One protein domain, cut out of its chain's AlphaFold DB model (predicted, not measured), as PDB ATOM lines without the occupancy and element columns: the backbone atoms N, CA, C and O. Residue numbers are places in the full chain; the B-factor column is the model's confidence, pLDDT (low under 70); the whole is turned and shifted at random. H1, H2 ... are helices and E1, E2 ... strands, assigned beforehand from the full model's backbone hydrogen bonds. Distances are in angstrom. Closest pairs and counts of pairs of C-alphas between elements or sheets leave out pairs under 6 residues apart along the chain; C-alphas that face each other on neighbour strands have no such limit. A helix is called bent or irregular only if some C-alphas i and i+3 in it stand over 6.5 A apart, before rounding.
ATOM      1  N   ASN A   6       9.421 -11.022  -1.182       44.81
ATOM      2  CA  ASN A   6       8.363 -11.014  -0.156       44.81
ATOM      3  C   ASN A   6       7.775 -12.396   0.179       44.81
ATOM      4  O   ASN A   6       7.399 -12.636   1.325       44.81
ATOM      5  N   VAL A   7       7.755 -13.335  -0.774       46.31
ATOM      6  CA  VAL A   7       7.147 -14.673  -0.600       46.31
ATOM      7  C   VAL A   7       7.955 -15.553   0.369       46.31
ATOM      8  O   VAL A   7       7.398 -16.384   1.093       46.31
ATOM      9  N   GLY A   8       9.276 -15.356   0.433       46.00
ATOM     10  CA  GLY A   8      10.168 -16.109   1.320       46.00
ATOM     11  C   GLY A   8       9.965 -15.788   2.805       46.00
ATOM     12  O   GLY A   8       9.980 -16.696   3.642       46.00
ATOM     13  N   TYR A   9       9.719 -14.517   3.136       53.56
ATOM     14  CA  TYR A   9       9.479 -14.071   4.513       53.56
ATOM     15  C   TYR A   9       8.126 -14.539   5.037       53.56
ATOM     16  O   TYR A   9       8.057 -15.059   6.150       53.56
ATOM     17  N   THR A  10       7.071 -14.463   4.221       50.34
ATOM     18  CA  THR A  10       5.733 -14.952   4.597       50.34
ATOM     19  C   THR A  10       5.746 -16.455   4.851       50.34
ATOM     20  O   THR A  10       5.162 -16.924   5.826       50.34
ATOM     21  N   ARG A  11       6.474 -17.225   4.029       49.06
ATOM     22  CA  ARG A  11       6.605 -18.679   4.200       49.06
ATOM     23  C   ARG A  11       7.377 -19.035   5.472       49.06
ATOM     24  O   ARG A  11       6.956 -19.937   6.191       49.06
ATOM     25  N   LYS A  12       8.456 -18.310   5.795       57.31
ATOM     26  CA  LYS A  12       9.195 -18.476   7.062       57.31
ATOM     27  C   LYS A  12       8.337 -18.109   8.277       57.31
ATOM     28  O   LYS A  12       8.294 -18.885   9.230       57.31
ATOM     29  N   LEU A  13       7.597 -16.999   8.218       55.22
ATOM     30  CA  LEU A  13       6.658 -16.600   9.270       55.22
ATOM     31  C   LEU A  13       5.584 -17.668   9.496       55.22
ATOM     32  O   LEU A  13       5.355 -18.080  10.630       55.22
ATOM     33  N   TYR A  14       4.981 -18.175   8.421       54.00
ATOM     34  CA  TYR A  14       3.948 -19.208   8.494       54.00
ATOM     35  C   TYR A  14       4.459 -20.497   9.147       54.00
ATOM     36  O   TYR A  14       3.753 -21.116   9.942       54.00
ATOM     37  N   GLN A  15       5.711 -20.882   8.878       57.50
ATOM     38  CA  GLN A  15       6.344 -22.033   9.526       57.50
ATOM     39  C   GLN A  15       6.602 -21.794  11.019       57.50
ATOM     40  O   GLN A  15       6.351 -22.694  11.817       57.50
ATOM     41  N   ILE A  16       7.027 -20.589  11.419       61.50
ATOM     42  CA  ILE A  16       7.203 -20.218  12.835       61.50
ATOM     43  C   ILE A  16       5.856 -20.256  13.566       61.50
ATOM     44  O   ILE A  16       5.739 -20.886  14.616       61.50
ATOM     45  N   ILE A  17       4.811 -19.670  12.979       53.75
ATOM     46  CA  ILE A  17       3.454 -19.662  13.543       53.75
ATOM     47  C   ILE A  17       2.911 -21.083  13.656       53.75
ATOM     48  O   ILE A  17       2.322 -21.429  14.672       53.75
ATOM     49  N   ARG A  18       3.145 -21.944  12.660       52.44
ATOM     50  CA  ARG A  18       2.720 -23.348  12.703       52.44
ATOM     51  C   ARG A  18       3.457 -24.141  13.787       52.44
ATOM     52  O   ARG A  18       2.826 -24.950  14.462       52.44
ATOM     53  N   ARG A  19       4.751 -23.865  14.000       55.44
ATOM     54  CA  ARG A  19       5.564 -24.450  15.083       55.44
ATOM     55  C   ARG A  19       5.099 -24.012  16.473       55.44
ATOM     56  O   ARG A  19       5.241 -24.771  17.422       55.44
ATOM     57  N   VAL A  20       4.560 -22.798  16.591       52.94
ATOM     58  CA  VAL A  20       4.173 -22.186  17.872       52.94
ATOM     59  C   VAL A  20       2.678 -22.351  18.194       52.94
ATOM     60  O   VAL A  20       2.326 -22.451  19.364       52.94
ATOM     61  N   SER A  21       1.793 -22.397  17.189       44.84
ATOM     62  CA  SER A  21       0.330 -22.286  17.352       44.84
ATOM     63  C   SER A  21      -0.468 -23.550  16.990       44.84
ATOM     64  O   SER A  21      -1.680 -23.567  17.193       44.84
ATOM     65  N   GLY A  22       0.146 -24.605  16.443       42.44
ATOM     66  CA  GLY A  22      -0.473 -25.933  16.280       42.44
ATOM     67  C   GLY A  22      -1.634 -26.093  15.274       42.44
ATOM     68  O   GLY A  22      -1.877 -27.221  14.854       42.44
ATOM     69  N   LYS A  23      -2.342 -25.035  14.829       40.34
ATOM     70  CA  LYS A  23      -3.411 -25.111  13.797       40.34
ATOM     71  C   LYS A  23      -3.506 -23.847  12.910       40.34
ATOM     72  O   LYS A  23      -3.294 -22.748  13.422       40.34
ATOM     73  N   PRO A  24      -3.847 -23.970  11.606       38.41
ATOM     74  CA  PRO A  24      -3.916 -22.840  10.673       38.41
ATOM     75  C   PRO A  24      -5.308 -22.182  10.628       38.41
ATOM     76  O   PRO A  24      -6.328 -22.862  10.728       38.41
ATOM     77  N   SER A  25      -5.361 -20.864  10.416       41.00
ATOM     78  CA  SER A  25      -6.584 -20.116  10.063       41.00
ATOM     79  C   SER A  25      -6.376 -19.413   8.715       41.00
ATOM     80  O   SER A  25      -5.291 -18.902   8.450       41.00
ATOM     81  N   LYS A  26      -7.391 -19.467   7.838       40.62
ATOM     82  CA  LYS A  26      -7.349 -18.942   6.463       40.62
ATOM     83  C   LYS A  26      -7.403 -17.405   6.461       40.62
ATOM     84  O   LYS A  26      -8.222 -16.826   7.166       40.62
ATOM     85  N   LEU A  27      -6.521 -16.802   5.666       36.16
ATOM     86  CA  LEU A  27      -6.277 -15.370   5.475       36.16
ATOM     87  C   LEU A  27      -6.984 -14.920   4.191       36.16
ATOM     88  O   LEU A  27      -6.815 -15.630   3.210       36.16
ATOM     89  N   ASN A  28      -7.725 -13.809   4.192       38.84
ATOM     90  CA  ASN A  28      -8.064 -13.017   2.999       38.84
ATOM     91  C   ASN A  28      -8.567 -11.628   3.436       38.84
ATOM     92  O   ASN A  28      -9.579 -11.546   4.128       38.84
ATOM     93  N   ASP A  29      -7.793 -10.582   3.131       35.47
ATOM     94  CA  ASP A  29      -8.147  -9.447   2.251       35.47
ATOM     95  C   ASP A  29      -7.251  -8.232   2.558       35.47
ATOM     96  O   ASP A  29      -6.970  -7.910   3.709       35.47
ATOM     97  N   SER A  30      -6.721  -7.604   1.505       37.66
ATOM     98  CA  SER A  30      -5.702  -6.547   1.563       37.66
ATOM     99  C   SER A  30      -6.291  -5.178   1.208       37.66
ATOM    100  O   SER A  30      -6.813  -5.027   0.103       37.66
ATOM    101  N   VAL A  31      -6.119  -4.174   2.074       41.84
ATOM    102  CA  VAL A  31      -6.418  -2.749   1.814       41.84
ATOM    103  C   VAL A  31      -5.195  -1.901   2.215       41.84
ATOM    104  O   VAL A  31      -4.479  -2.262   3.146       41.84
ATOM    105  N   ARG A  32      -4.890  -0.837   1.452       36.56
ATOM    106  CA  ARG A  32      -3.665  -0.003   1.548       36.56
ATOM    107  C   ARG A  32      -3.998   1.432   1.981       36.56
ATOM    108  O   ARG A  32      -5.083   1.906   1.656       36.56
ATOM    109  N   ASP A  33      -3.061   2.127   2.635       38.59
ATOM    110  CA  ASP A  33      -3.208   3.544   3.012       38.59
ATOM    111  C   ASP A  33      -2.826   4.546   1.898       38.59
ATOM    112  O   ASP A  33      -2.353   4.168   0.823       38.59
ATOM    113  N   VAL A  34      -3.023   5.843   2.180       46.62
ATOM    114  CA  VAL A  34      -2.850   7.002   1.274       46.62
ATOM    115  C   VAL A  34      -1.386   7.233   0.830       46.62
ATOM    116  O   VAL A  34      -1.132   7.942  -0.139       46.62
ATOM    117  N   SER A  35      -0.423   6.581   1.482       41.69
ATOM    118  CA  SER A  35       1.015   6.541   1.168       41.69
ATOM    119  C   SER A  35       1.463   5.189   0.586       41.69
ATOM    120  O   SER A  35       2.653   4.959   0.373       41.69
ATOM    121  N   GLY A  36       0.525   4.274   0.317       39.78
ATOM    122  CA  GLY A  36       0.816   2.919  -0.152       39.78
ATOM    123  C   GLY A  36       1.398   2.000   0.929       39.78
ATOM    124  O   GLY A  36       1.819   0.885   0.610       39.78
ATOM    125  N   GLY A  37       1.402   2.443   2.190       36.78
ATOM    126  CA  GLY A  37       1.790   1.655   3.353       36.78
ATOM    127  C   GLY A  37       0.687   0.671   3.740       36.78
ATOM    128  O   GLY A  37      -0.506   0.970   3.667       36.78
ATOM    129  N   PHE A  38       1.076  -0.544   4.122       36.66
ATOM    130  CA  PHE A  38       0.151  -1.571   4.601       36.66
ATOM    131  C   PHE A  38      -0.295  -1.201   6.025       36.66
ATOM    132  O   PHE A  38       0.405  -1.495   6.991       36.66
ATOM    133  N   VAL A  39      -1.443  -0.540   6.170       40.50
ATOM    134  CA  VAL A  39      -2.113  -0.412   7.469       40.50
ATOM    135  C   VAL A  39      -2.999  -1.639   7.610       40.50
ATOM    136  O   VAL A  39      -4.034  -1.749   6.960       40.50
ATOM    137  N   ALA A  40      -2.557  -2.611   8.408       41.50
ATOM    138  CA  ALA A  40      -3.380  -3.760   8.751       41.50
ATOM    139  C   ALA A  40      -4.584  -3.269   9.570       41.50
ATOM    140  O   ALA A  40      -4.488  -3.077  10.782       41.50
ATOM    141  N   GLU A  41      -5.716  -3.028   8.912       44.75
ATOM    142  CA  GLU A  41      -6.980  -2.883   9.621       44.75
ATOM    143  C   GLU A  41      -7.277  -4.216  10.313       44.75
ATOM    144  O   GLU A  41      -7.435  -5.261   9.676       44.75
ATOM    145  N   ASN A  42      -7.312  -4.197  11.646       54.19
ATOM    146  CA  ASN A  42      -7.758  -5.345  12.423       54.19
ATOM    147  C   ASN A  42      -9.205  -5.655  12.018       54.19
ATOM    148  O   ASN A  42     -10.125  -4.906  12.349       54.19
ATOM    149  N   SER A  43      -9.421  -6.759  11.307       64.25
ATOM    150  CA  SER A  43     -10.764  -7.167  10.899       64.25
ATOM    151  C   SER A  43     -11.568  -7.618  12.123       64.25
ATOM    152  O   SER A  43     -11.130  -8.455  12.914       64.25
ATOM    153  N   ALA A  44     -12.759  -7.051  12.320       70.75
ATOM    154  CA  ALA A  44     -13.659  -7.436  13.404       70.75
ATOM    155  C   ALA A  44     -14.664  -8.484  12.911       70.75
ATOM    156  O   ALA A  44     -15.353  -8.281  11.913       70.75
ATOM    157  N   LYS A  45     -14.782  -9.606  13.626       79.81
ATOM    158  CA  LYS A  45     -15.763 -10.658  13.338       79.81
ATOM    159  C   LYS A  45     -16.753 -10.797  14.487       79.81
ATOM    160  O   LYS A  45     -16.360 -10.954  15.638       79.81
ATOM    161  N   ALA A  46     -18.043 -10.795  14.172       80.62
ATOM    162  CA  ALA A  46     -19.096 -11.058  15.144       80.62
ATOM    163  C   ALA A  46     -19.292 -12.572  15.333       80.62
ATOM    164  O   ALA A  46     -19.503 -13.308  14.368       80.62
ATOM    165  N   ILE A  47     -19.246 -13.042  16.580       81.94
ATOM    166  CA  ILE A  47     -19.558 -14.425  16.957       81.94
ATOM    167  C   ILE A  47     -20.855 -14.443  17.754       81.94
ATOM    168  O   ILE A  47     -20.999 -13.722  18.738       81.94
ATOM    169  N   LEU A  48     -21.803 -15.284  17.346       84.12
ATOM    170  CA  LEU A  48     -23.054 -15.466  18.070       84.12
ATOM    171  C   LEU A  48     -22.782 -16.147  19.422       84.12
ATOM    172  O   LEU A  48     -22.248 -17.252  19.465       84.12
ATOM    173  N   ARG A  49     -23.152 -15.483  20.522       78.25
ATOM    174  CA  ARG A  49     -23.010 -15.997  21.895       78.25
ATOM    175  C   ARG A  49     -24.301 -16.625  22.422       78.25
ATOM    176  O   ARG A  49     -24.238 -17.545  23.227       78.25
ATOM    177  N   LYS A  50     -25.463 -16.100  22.020       77.94
ATOM    178  CA  LYS A  50     -26.792 -16.559  22.463       77.94
ATOM    179  C   LYS A  50     -27.586 -17.089  21.272       77.94
ATOM    180  O   LYS A  50     -27.479 -16.539  20.186       77.94
ATOM    181  N   GLU A  51     -28.422 -18.103  21.477       72.06
ATOM    182  CA  GLU A  51     -29.115 -18.825  20.390       72.06
ATOM    183  C   GLU A  51     -30.010 -17.944  19.497       72.06
ATOM    184  O   GLU A  51     -30.234 -18.248  18.326       72.06
ATOM    185  N   LYS A  52     -30.495 -16.806  20.009       76.19
ATOM    186  CA  LYS A  52     -31.366 -15.891  19.261       76.19
ATOM    187  C   LYS A  52     -30.548 -14.942  18.376       76.19
ATOM    188  O   LYS A  52     -29.873 -14.051  18.880       76.19
ATOM    189  N   LYS A  53     -30.688 -15.044  17.053       76.75
ATOM    190  CA  LYS A  53     -29.965 -14.200  16.072       76.75
ATOM    191  C   LYS A  53     -30.510 -12.769  15.919       76.75
ATOM    192  O   LYS A  53     -29.862 -11.934  15.308       76.75
ATOM    193  N   ALA A  54     -31.688 -12.474  16.469       78.81
ATOM    194  CA  ALA A  54     -32.441 -11.258  16.148       78.81
ATOM    195  C   ALA A  54     -31.896  -9.946  16.753       78.81
ATOM    196  O   ALA A  54     -32.303  -8.874  16.319       78.81
ATOM    197  N   ARG A  55     -31.017  -9.994  17.766       75.69
ATOM    198  CA  ARG A  55     -30.516  -8.793  18.464       75.69
ATOM    199  C   ARG A  55     -28.997  -8.712  18.409       75.69
ATOM    200  O   ARG A  55     -28.323  -9.703  18.686       75.69
ATOM    201  N   CYS A  56     -28.467  -7.515  18.151       75.81
ATOM    202  CA  CYS A  56     -27.024  -7.257  18.091       75.81
ATOM    203  C   CYS A  56     -26.295  -7.606  19.403       75.81
ATOM    204  O   CYS A  56     -25.192  -8.133  19.368       75.81
ATOM    205  N   GLU A  57     -26.944  -7.432  20.559       78.06
ATOM    206  CA  GLU A  57     -26.419  -7.800  21.891       78.06
ATOM    207  C   GLU A  57     -26.111  -9.302  22.066       78.06
ATOM    208  O   GLU A  57     -25.421  -9.711  23.005       78.06
ATOM    209  N   ASN A  58     -26.649 -10.152  21.187       83.19
ATOM    210  CA  ASN A  58     -26.394 -11.590  21.213       83.19
ATOM    211  C   ASN A  58     -25.095 -11.966  20.498       83.19
ATOM    212  O   ASN A  58     -24.661 -13.117  20.600       83.19
ATOM    213  N   TYR A  59     -24.464 -11.010  19.822       83.75
ATOM    214  CA  TYR A  59     -23.172 -11.168  19.185       83.75
ATOM    215  C   TYR A  59     -22.063 -10.610  20.075       83.75
ATOM    216  O   TYR A  59     -22.232  -9.625  20.789       83.75
ATOM    217  N   ARG A  60     -20.902 -11.255  20.020       81.69
ATOM    218  CA  ARG A  60     -19.658 -10.784  20.618       81.69
ATOM    219  C   ARG A  60     -18.679 -10.468  19.498       81.69
ATOM    220  O   ARG A  60     -18.383 -11.342  18.683       81.69
ATOM    221  N   GLY A  61     -18.183  -9.236  19.466       82.81
ATOM    222  CA  GLY A  61     -17.098  -8.859  18.569       82.81
ATOM    223  C   GLY A  61     -15.801  -9.556  18.972       82.81
ATOM    224  O   GLY A  61     -15.467  -9.630  20.155       82.81
ATOM    225  N   ILE A  62     -15.081 -10.085  17.991       82.94
ATOM    226  CA  ILE A  62     -13.700 -10.534  18.135       82.94
ATOM    227  C   ILE A  62     -12.872  -9.775  17.113       82.94
ATOM    228  O   ILE A  62     -13.113  -9.882  15.911       82.94
ATOM    229  N   SER A  63     -11.896  -9.020  17.598       83.00
ATOM    230  CA  SER A  63     -10.892  -8.383  16.755       83.00
ATOM    231  C   SER A  63      -9.855  -9.419  16.341       83.00
ATOM    232  O   SER A  63      -9.281 -10.111  17.185       83.00
ATOM    233  N   LEU A  64      -9.625  -9.545  15.040       83.81
ATOM    234  CA  LEU A  64      -8.516 -10.315  14.504       83.81
ATOM    235  C   LEU A  64      -7.279  -9.423  14.512       83.81
ATOM    236  O   LEU A  64      -7.283  -8.330  13.955       83.81
ATOM    237  N   ILE A  65      -6.248  -9.901  15.199       82.81
ATOM    238  CA  ILE A  65      -4.952  -9.241  15.322       82.81
ATOM    239  C   ILE A  65      -4.071  -9.714  14.164       82.81
ATOM    240  O   ILE A  65      -4.082 -10.909  13.839       82.81
ATOM    241  N   ASP A  66      -3.306  -8.799  13.561       85.75
ATOM    242  CA  ASP A  66      -2.329  -9.155  12.531       85.75
ATOM    243  C   ASP A  66      -1.337 -10.219  13.028       85.75
ATOM    244  O   ASP A  66      -1.023 -10.351  14.214       85.75
ATOM    245  N   VAL A  67      -0.809 -10.991  12.086       86.19
ATOM    246  CA  VAL A  67       0.161 -12.045  12.343       86.19
ATOM    247  C   VAL A  67       1.388 -11.529  13.105       86.19
ATOM    248  O   VAL A  67       1.851 -12.209  14.025       86.19
ATOM    249  N   SER A  68       1.912 -10.353  12.753       85.56
ATOM    250  CA  SER A  68       3.085  -9.773  13.418       85.56
ATOM    251  C   SER A  68       2.794  -9.427  14.883       85.56
ATOM    252  O   SER A  68       3.535  -9.841  15.778       85.56
ATOM    253  N   ALA A  69       1.660  -8.775  15.143       85.38
ATOM    254  CA  ALA A  69       1.198  -8.446  16.484       85.38
ATOM    255  C   ALA A  69       0.896  -9.707  17.312       85.38
ATOM    256  O   ALA A  69       1.287  -9.791  18.472       85.38
ATOM    257  N   LYS A  70       0.340 -10.761  16.704       86.62
ATOM    258  CA  LYS A  70       0.126 -12.046  17.386       86.62
ATOM    259  C   LYS A  70       1.433 -12.721  17.808       86.62
ATOM    260  O   LYS A  70       1.485 -13.356  18.859       86.62
ATOM    261  N   ILE A  71       2.494 -12.620  17.001       87.50
ATOM    262  CA  ILE A  71       3.822 -13.126  17.385       87.50
ATOM    263  C   ILE A  71       4.342 -12.352  18.596       87.50
ATOM    264  O   ILE A  71       4.824 -12.968  19.549       87.50
ATOM    265  N   PHE A  72       4.210 -11.025  18.578       86.81
ATOM    266  CA  PHE A  72       4.589 -10.176  19.701       86.81
ATOM    267  C   PHE A  72       3.807 -10.528  20.977       86.81
ATOM    268  O   PHE A  72       4.420 -10.766  22.019       86.81
ATOM    269  N   ASP A  73       2.490 -10.709  20.878       87.62
ATOM    270  CA  ASP A  73       1.635 -11.137  21.991       87.62
ATOM    271  C   ASP A  73       2.069 -12.488  22.573       87.62
ATOM    272  O   ASP A  73       2.048 -12.678  23.787       87.62
ATOM    273  N   ILE A  74       2.506 -13.437  21.740       90.19
ATOM    274  CA  ILE A  74       3.018 -14.730  22.220       90.19
ATOM    275  C   ILE A  74       4.337 -14.554  22.980       90.19
ATOM    276  O   ILE A  74       4.553 -15.219  23.997       90.19
ATOM    277  N   VAL A  75       5.232 -13.685  22.504       89.25
ATOM    278  CA  VAL A  75       6.486 -13.381  23.209       89.25
ATOM    279  C   VAL A  75       6.182 -12.759  24.570       89.25
ATOM    280  O   VAL A  75       6.743 -13.200  25.575       89.25
ATOM    281  N   LEU A  76       5.252 -11.805  24.616       87.38
ATOM    282  CA  LEU A  76       4.766 -11.212  25.854       87.38
ATOM    283  C   LEU A  76       4.168 -12.270  26.786       87.38
ATOM    284  O   LEU A  76       4.600 -12.395  27.931       87.38
ATOM    285  N   LEU A  77       3.240 -13.093  26.292       88.00
ATOM    286  CA  LEU A  77       2.578 -14.148  27.063       88.00
ATOM    287  C   LEU A  77       3.563 -15.161  27.656       88.00
ATOM    288  O   LEU A  77       3.271 -15.759  28.683       88.00
ATOM    289  N   ARG A  78       4.732 -15.365  27.043       87.69
ATOM    290  CA  ARG A  78       5.786 -16.229  27.598       87.69
ATOM    291  C   ARG A  78       6.614 -15.555  28.690       87.69
ATOM    292  O   ARG A  78       7.192 -16.255  29.514       87.69
ATOM    293  N   ARG A  79       6.680 -14.223  28.705       86.44
ATOM    294  CA  ARG A  79       7.418 -13.438  29.707       86.44
ATOM    295  C   ARG A  79       6.561 -13.091  30.920       86.44
ATOM    296  O   ARG A  79       7.047 -13.154  32.036       86.44
ATOM    297  N   PHE A  80       5.287 -12.765  30.727       86.06
ATOM    298  CA  PHE A  80       4.384 -12.372  31.815       86.06
ATOM    299  C   PHE A  80       4.283 -13.383  32.977       86.06
ATOM    300  O   PHE A  80       4.321 -12.945  34.129       86.06
ATOM    301  N   PRO A  81       4.189 -14.707  32.739       85.56
ATOM    302  CA  PRO A  81       4.064 -15.695  33.805       85.56
ATOM    303  C   PRO A  81       5.218 -15.663  34.807       85.56
ATOM    304  O   PRO A  81       4.973 -15.802  36.000       85.56
ATOM    305  N   THR A  82       6.455 -15.390  34.374       84.88
ATOM    306  CA  THR A  82       7.613 -15.378  35.287       84.88
ATOM    307  C   THR A  82       7.505 -14.292  36.358       84.88
ATOM    308  O   THR A  82       8.013 -14.466  37.463       84.88
ATOM    309  N   VAL A  83       6.808 -13.195  36.053       86.12
ATOM    310  CA  VAL A  83       6.597 -12.064  36.965       86.12
ATOM    311  C   VAL A  83       5.260 -12.176  37.707       86.12
ATOM    312  O   VAL A  83       5.171 -11.822  38.885       86.12
ATOM    313  N   LEU A  84       4.213 -12.658  37.028       85.69
ATOM    314  CA  LEU A  84       2.837 -12.631  37.530       85.69
ATOM    315  C   LEU A  84       2.405 -13.907  38.260       85.69
ATOM    316  O   LEU A  84       1.606 -13.805  39.191       85.69
ATOM    317  N   ASP A  85       2.907 -15.092  37.894       85.06
ATOM    318  CA  ASP A  85       2.481 -16.342  38.541       85.06
ATOM    319  C   ASP A  85       2.803 -16.393  40.042       85.06
ATOM    320  O   ASP A  85       1.911 -16.790  40.797       85.06
ATOM    321  N   PRO A  86       3.976 -15.928  40.527       85.69
ATOM    322  CA  PRO A  86       4.254 -15.869  41.965       85.69
ATOM    323  C   PRO A  86       3.301 -14.948  42.742       85.69
ATOM    324  O   PRO A  86       3.117 -15.113  43.943       85.69
ATOM    325  N   ARG A  87       2.691 -13.967  42.066       85.62
ATOM    326  CA  ARG A  87       1.789 -12.967  42.667       85.62
ATOM    327  C   ARG A  87       0.315 -13.347  42.534       85.62
ATOM    328  O   ARG A  87      -0.560 -12.663  43.068       85.62
ATOM    329  N   LYS A  88       0.021 -14.410  41.788       86.31
ATOM    330  CA  LYS A  88      -1.338 -14.846  41.500       86.31
ATOM    331  C   LYS A  88      -1.979 -15.451  42.743       86.31
ATOM    332  O   LYS A  88      -1.365 -16.232  43.466       86.31
ATOM    333  N   ALA A 123     -23.318 -18.782  52.524       91.88
ATOM    334  CA  ALA A 123     -23.905 -18.113  51.370       91.88
ATOM    335  C   ALA A 123     -22.890 -18.083  50.220       91.88
ATOM    336  O   ALA A 123     -21.707 -17.819  50.437       91.88
ATOM    337  N   VAL A 124     -23.351 -18.347  48.997       90.81
ATOM    338  CA  VAL A 124     -22.526 -18.296  47.782       90.81
ATOM    339  C   VAL A 124     -23.058 -17.186  46.882       90.81
ATOM    340  O   VAL A 124     -24.233 -17.186  46.524       90.81
ATOM    341  N   CYS A 125     -22.191 -16.244  46.512       93.69
ATOM    342  CA  CYS A 125     -22.512 -15.154  45.595       93.69
ATOM    343  C   CYS A 125     -21.750 -15.348  44.282       93.69
ATOM    344  O   CYS A 125     -20.531 -15.527  44.288       93.69
ATOM    345  N   PHE A 126     -22.470 -15.303  43.161       92.50
ATOM    346  CA  PHE A 126     -21.880 -15.309  41.826       92.50
ATOM    347  C   PHE A 126     -21.839 -13.879  41.292       92.50
ATOM    348  O   PHE A 126     -22.876 -13.233  41.163       92.50
ATOM    349  N   VAL A 127     -20.635 -13.403  40.978       93.69
ATOM    350  CA  VAL A 127     -20.398 -12.075  40.402       93.69
ATOM    351  C   VAL A 127     -19.873 -12.263  38.985       93.69
ATOM    352  O   VAL A 127     -18.853 -12.924  38.792       93.69
ATOM    353  N   ASP A 128     -20.565 -11.683  38.007       91.38
ATOM    354  CA  ASP A 128     -20.150 -11.673  36.603       91.38
ATOM    355  C   ASP A 128     -20.051 -10.233  36.090       91.38
ATOM    356  O   ASP A 128     -20.873  -9.379  36.429       91.38
ATOM    357  N   PHE A 129     -19.034  -9.961  35.274       89.69
ATOM    358  CA  PHE A 129     -18.780  -8.632  34.725       89.69
ATOM    359  C   PHE A 129     -19.294  -8.540  33.289       89.69
ATOM    360  O   PHE A 129     -18.908  -9.319  32.413       89.69
ATOM    361  N   VAL A 130     -20.110  -7.521  33.012       87.62
ATOM    362  CA  VAL A 130     -20.557  -7.224  31.647       87.62
ATOM    363  C   VAL A 130     -19.361  -6.735  30.831       87.62
ATOM    364  O   VAL A 130     -18.745  -5.735  31.178       87.62
ATOM    365  N   ALA A 131     -19.041  -7.447  29.746       83.88
ATOM    366  CA  ALA A 131     -17.976  -7.076  28.810       83.88
ATOM    367  C   ALA A 131     -16.622  -6.785  29.498       83.88
ATOM    368  O   ALA A 131     -15.975  -5.774  29.240       83.88
ATOM    369  N   ALA A 132     -16.178  -7.696  30.373       87.62
ATOM    370  CA  ALA A 132     -15.016  -7.509  31.250       87.62
ATOM    371  C   ALA A 132     -13.732  -6.994  30.565       87.62
ATOM    372  O   ALA A 132     -12.978  -6.256  31.186       87.62
ATOM    373  N   PHE A 133     -13.476  -7.373  29.306       85.06
ATOM    374  CA  PHE A 133     -12.297  -6.921  28.554       85.06
ATOM    375  C   PHE A 133     -12.452  -5.513  27.967       85.06
ATOM    376  O   PHE A 133     -11.464  -4.796  27.845       85.06
ATOM    377  N   ASP A 134     -13.680  -5.107  27.646       87.50
ATOM    378  CA  ASP A 134     -13.977  -3.796  27.064       87.50
ATOM    379  C   ASP A 134     -14.049  -2.711  28.153       87.50
ATOM    380  O   ASP A 134     -13.745  -1.547  27.905       87.50
ATOM    381  N   ALA A 135     -14.384  -3.104  29.387       89.12
ATOM    382  CA  ALA A 135     -14.518  -2.214  30.540       89.12
ATOM    383  C   ALA A 135     -13.193  -1.908  31.278       89.12
ATOM    384  O   ALA A 135     -13.199  -1.222  32.302       89.12
ATOM    385  N   VAL A 136     -12.047  -2.415  30.810       91.25
ATOM    386  CA  VAL A 136     -10.767  -2.250  31.520       91.25
ATOM    387  C   VAL A 136     -10.252  -0.813  31.413       91.25
ATOM    388  O   VAL A 136      -9.957  -0.307  30.328       91.25
ATOM    389  N   HIS A 137     -10.043  -0.162  32.560       94.06
ATOM    390  CA  HIS A 137      -9.438   1.166  32.603       94.06
ATOM    391  C   HIS A 137      -7.932   1.108  32.296       94.06
ATOM    392  O   HIS A 137      -7.116   0.689  33.119       94.06
ATOM    393  N   ARG A 138      -7.556   1.577  31.099       91.38
ATOM    394  CA  ARG A 138      -6.191   1.458  30.552       91.38
ATOM    395  C   ARG A 138      -5.114   2.098  31.431       91.38
ATOM    396  O   ARG A 138      -4.069   1.491  31.630       91.38
ATOM    397  N   LYS A 139      -5.354   3.290  31.994       93.50
ATOM    398  CA  LYS A 139      -4.352   3.966  32.847       93.50
ATOM    399  C   LYS A 139      -4.060   3.162  34.115       93.50
ATOM    400  O   LYS A 139      -2.902   2.996  34.482       93.50
ATOM    401  N   SER A 140      -5.103   2.628  34.756       93.94
ATOM    402  CA  SER A 140      -4.941   1.777  35.941       93.94
ATOM    403  C   SER A 140      -4.239   0.470  35.602       93.94
ATOM    404  O   SER A 140      -3.391   0.032  36.372       93.94
ATOM    405  N   LEU A 141      -4.547  -0.131  34.449       90.81
ATOM    406  CA  LEU A 141      -3.873  -1.343  33.996       90.81
ATOM    407  C   LEU A 141      -2.359  -1.125  33.879       90.81
ATOM    408  O   LEU A 141      -1.602  -1.891  34.467       90.81
ATOM    409  N   TRP A 142      -1.931  -0.055  33.202       90.75
ATOM    410  CA  TRP A 142      -0.508   0.263  33.037       90.75
ATOM    411  C   TRP A 142       0.207   0.540  34.360       90.75
ATOM    412  O   TRP A 142       1.326   0.071  34.573       90.75
ATOM    413  N   LEU A 143      -0.451   1.254  35.277       92.12
ATOM    414  CA  LEU A 143       0.087   1.484  36.616       92.12
ATOM    415  C   LEU A 143       0.294   0.159  37.361       92.12
ATOM    416  O   LEU A 143       1.352  -0.067  37.942       92.12
ATOM    417  N   ILE A 144      -0.690  -0.742  37.312       90.12
ATOM    418  CA  ILE A 144      -0.606  -2.050  37.969       90.12
ATOM    419  C   ILE A 144       0.503  -2.897  37.342       90.12
ATOM    420  O   ILE A 144       1.255  -3.534  38.074       90.12
ATOM    421  N   THR A 145       0.652  -2.919  36.016       86.62
ATOM    422  CA  THR A 145       1.728  -3.693  35.372       86.62
ATOM    423  C   THR A 145       3.110  -3.151  35.727       86.62
ATOM    424  O   THR A 145       4.003  -3.945  36.025       86.62
ATOM    425  N   ALA A 146       3.267  -1.824  35.792       88.00
ATOM    426  CA  ALA A 146       4.510  -1.180  36.210       88.00
ATOM    427  C   ALA A 146       4.856  -1.498  37.675       88.00
ATOM    428  O   ALA A 146       5.970  -1.927  37.966       88.00
ATOM    429  N   LEU A 147       3.882  -1.399  38.591       88.62
ATOM    430  CA  LEU A 147       4.044  -1.813  39.995       88.62
ATOM    431  C   LEU A 147       4.399  -3.296  40.126       88.62
ATOM    432  O   LEU A 147       5.074  -3.712  41.071       88.62
ATOM    433  N   ASN A 148       3.948  -4.112  39.172       84.75
ATOM    434  CA  ASN A 148       4.277  -5.523  39.150       84.75
ATOM    435  C   ASN A 148       5.667  -5.842  38.592       84.75
ATOM    436  O   ASN A 148       6.063  -7.003  38.627       84.75
ATOM    437  N   GLY A 149       6.434  -4.837  38.160       82.75
ATOM    438  CA  GLY A 149       7.781  -5.028  37.628       82.75
ATOM    439  C   GLY A 149       7.785  -5.730  36.275       82.75
ATOM    440  O   GLY A 149       8.772  -6.368  35.922       82.75
TER     441      GLY A 149
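This is residues 6 to 88 and 123 to 149 of the 152 residues of the protein "Hypothetical protein" of Spirometra erinaceieuropaei (UniProt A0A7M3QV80). A loose, open arrangement with few contacts: the two-strand hairpin of E1 and E2 leads through a tight link into the long helix H2, H1 comes near H2 at one point, and H3 is apart from the other helices. Residues 123 to 130 and 132 to 144 stick out, the latter including 138 to 144 of H3. The printed part has 110 residues with three named helices and two named strands in the order H1, E1, E2, H2, H3, and the class is mostly helix. The sheet has the order E1 - E2, antiparallel; the radius of gyration of the C-alphas is 18.8 A, and the spans are 60 by 45 by 33 A.

H1, residues 6 to 21, begins at C-alpha 6 (8.363, -11.014, -0.156) and is 22.3 A long. E1 is residues 44 to 48, and E2 is residues 59 to 63. H2, residues 67 to 87, is 30.4 A long, with a kink of 44 degrees near residue 81; it is only just irregular, with C-alphas 83 and 86 6.7 A apart. H3, residues 138 to 147, ends at C-alpha 147 (4.044, -1.813, 39.995).

H1 and H2 are close but not clearly touching; their closest C-alphas, of Ile 17 and Ile 71, are 7.6 A apart. They run the same way at a shallow tilt of 31 degrees. E1 and E2 form an antiparallel hairpin, with 150 degrees between their directions; N 45 and O 62 are within hydrogen-bond range at 2.8 A. H2 and H3 are apart. Every O i to N i+4 pair is within hydrogen-bond range in H1 and H3, and 12 of 17 in H2.

The C-alphas farthest apart, of Ser 35 and Ala 123, are 61.2 A apart. Residues 89 to 122 are not printed; C-alphas 88 and 123 are 24.8 A apart across the cut. The link from H1 to E1, residues 22 to 43, is long. Mean pLDDT of the printed part is 72.0, with residues 6 to 43 under 70.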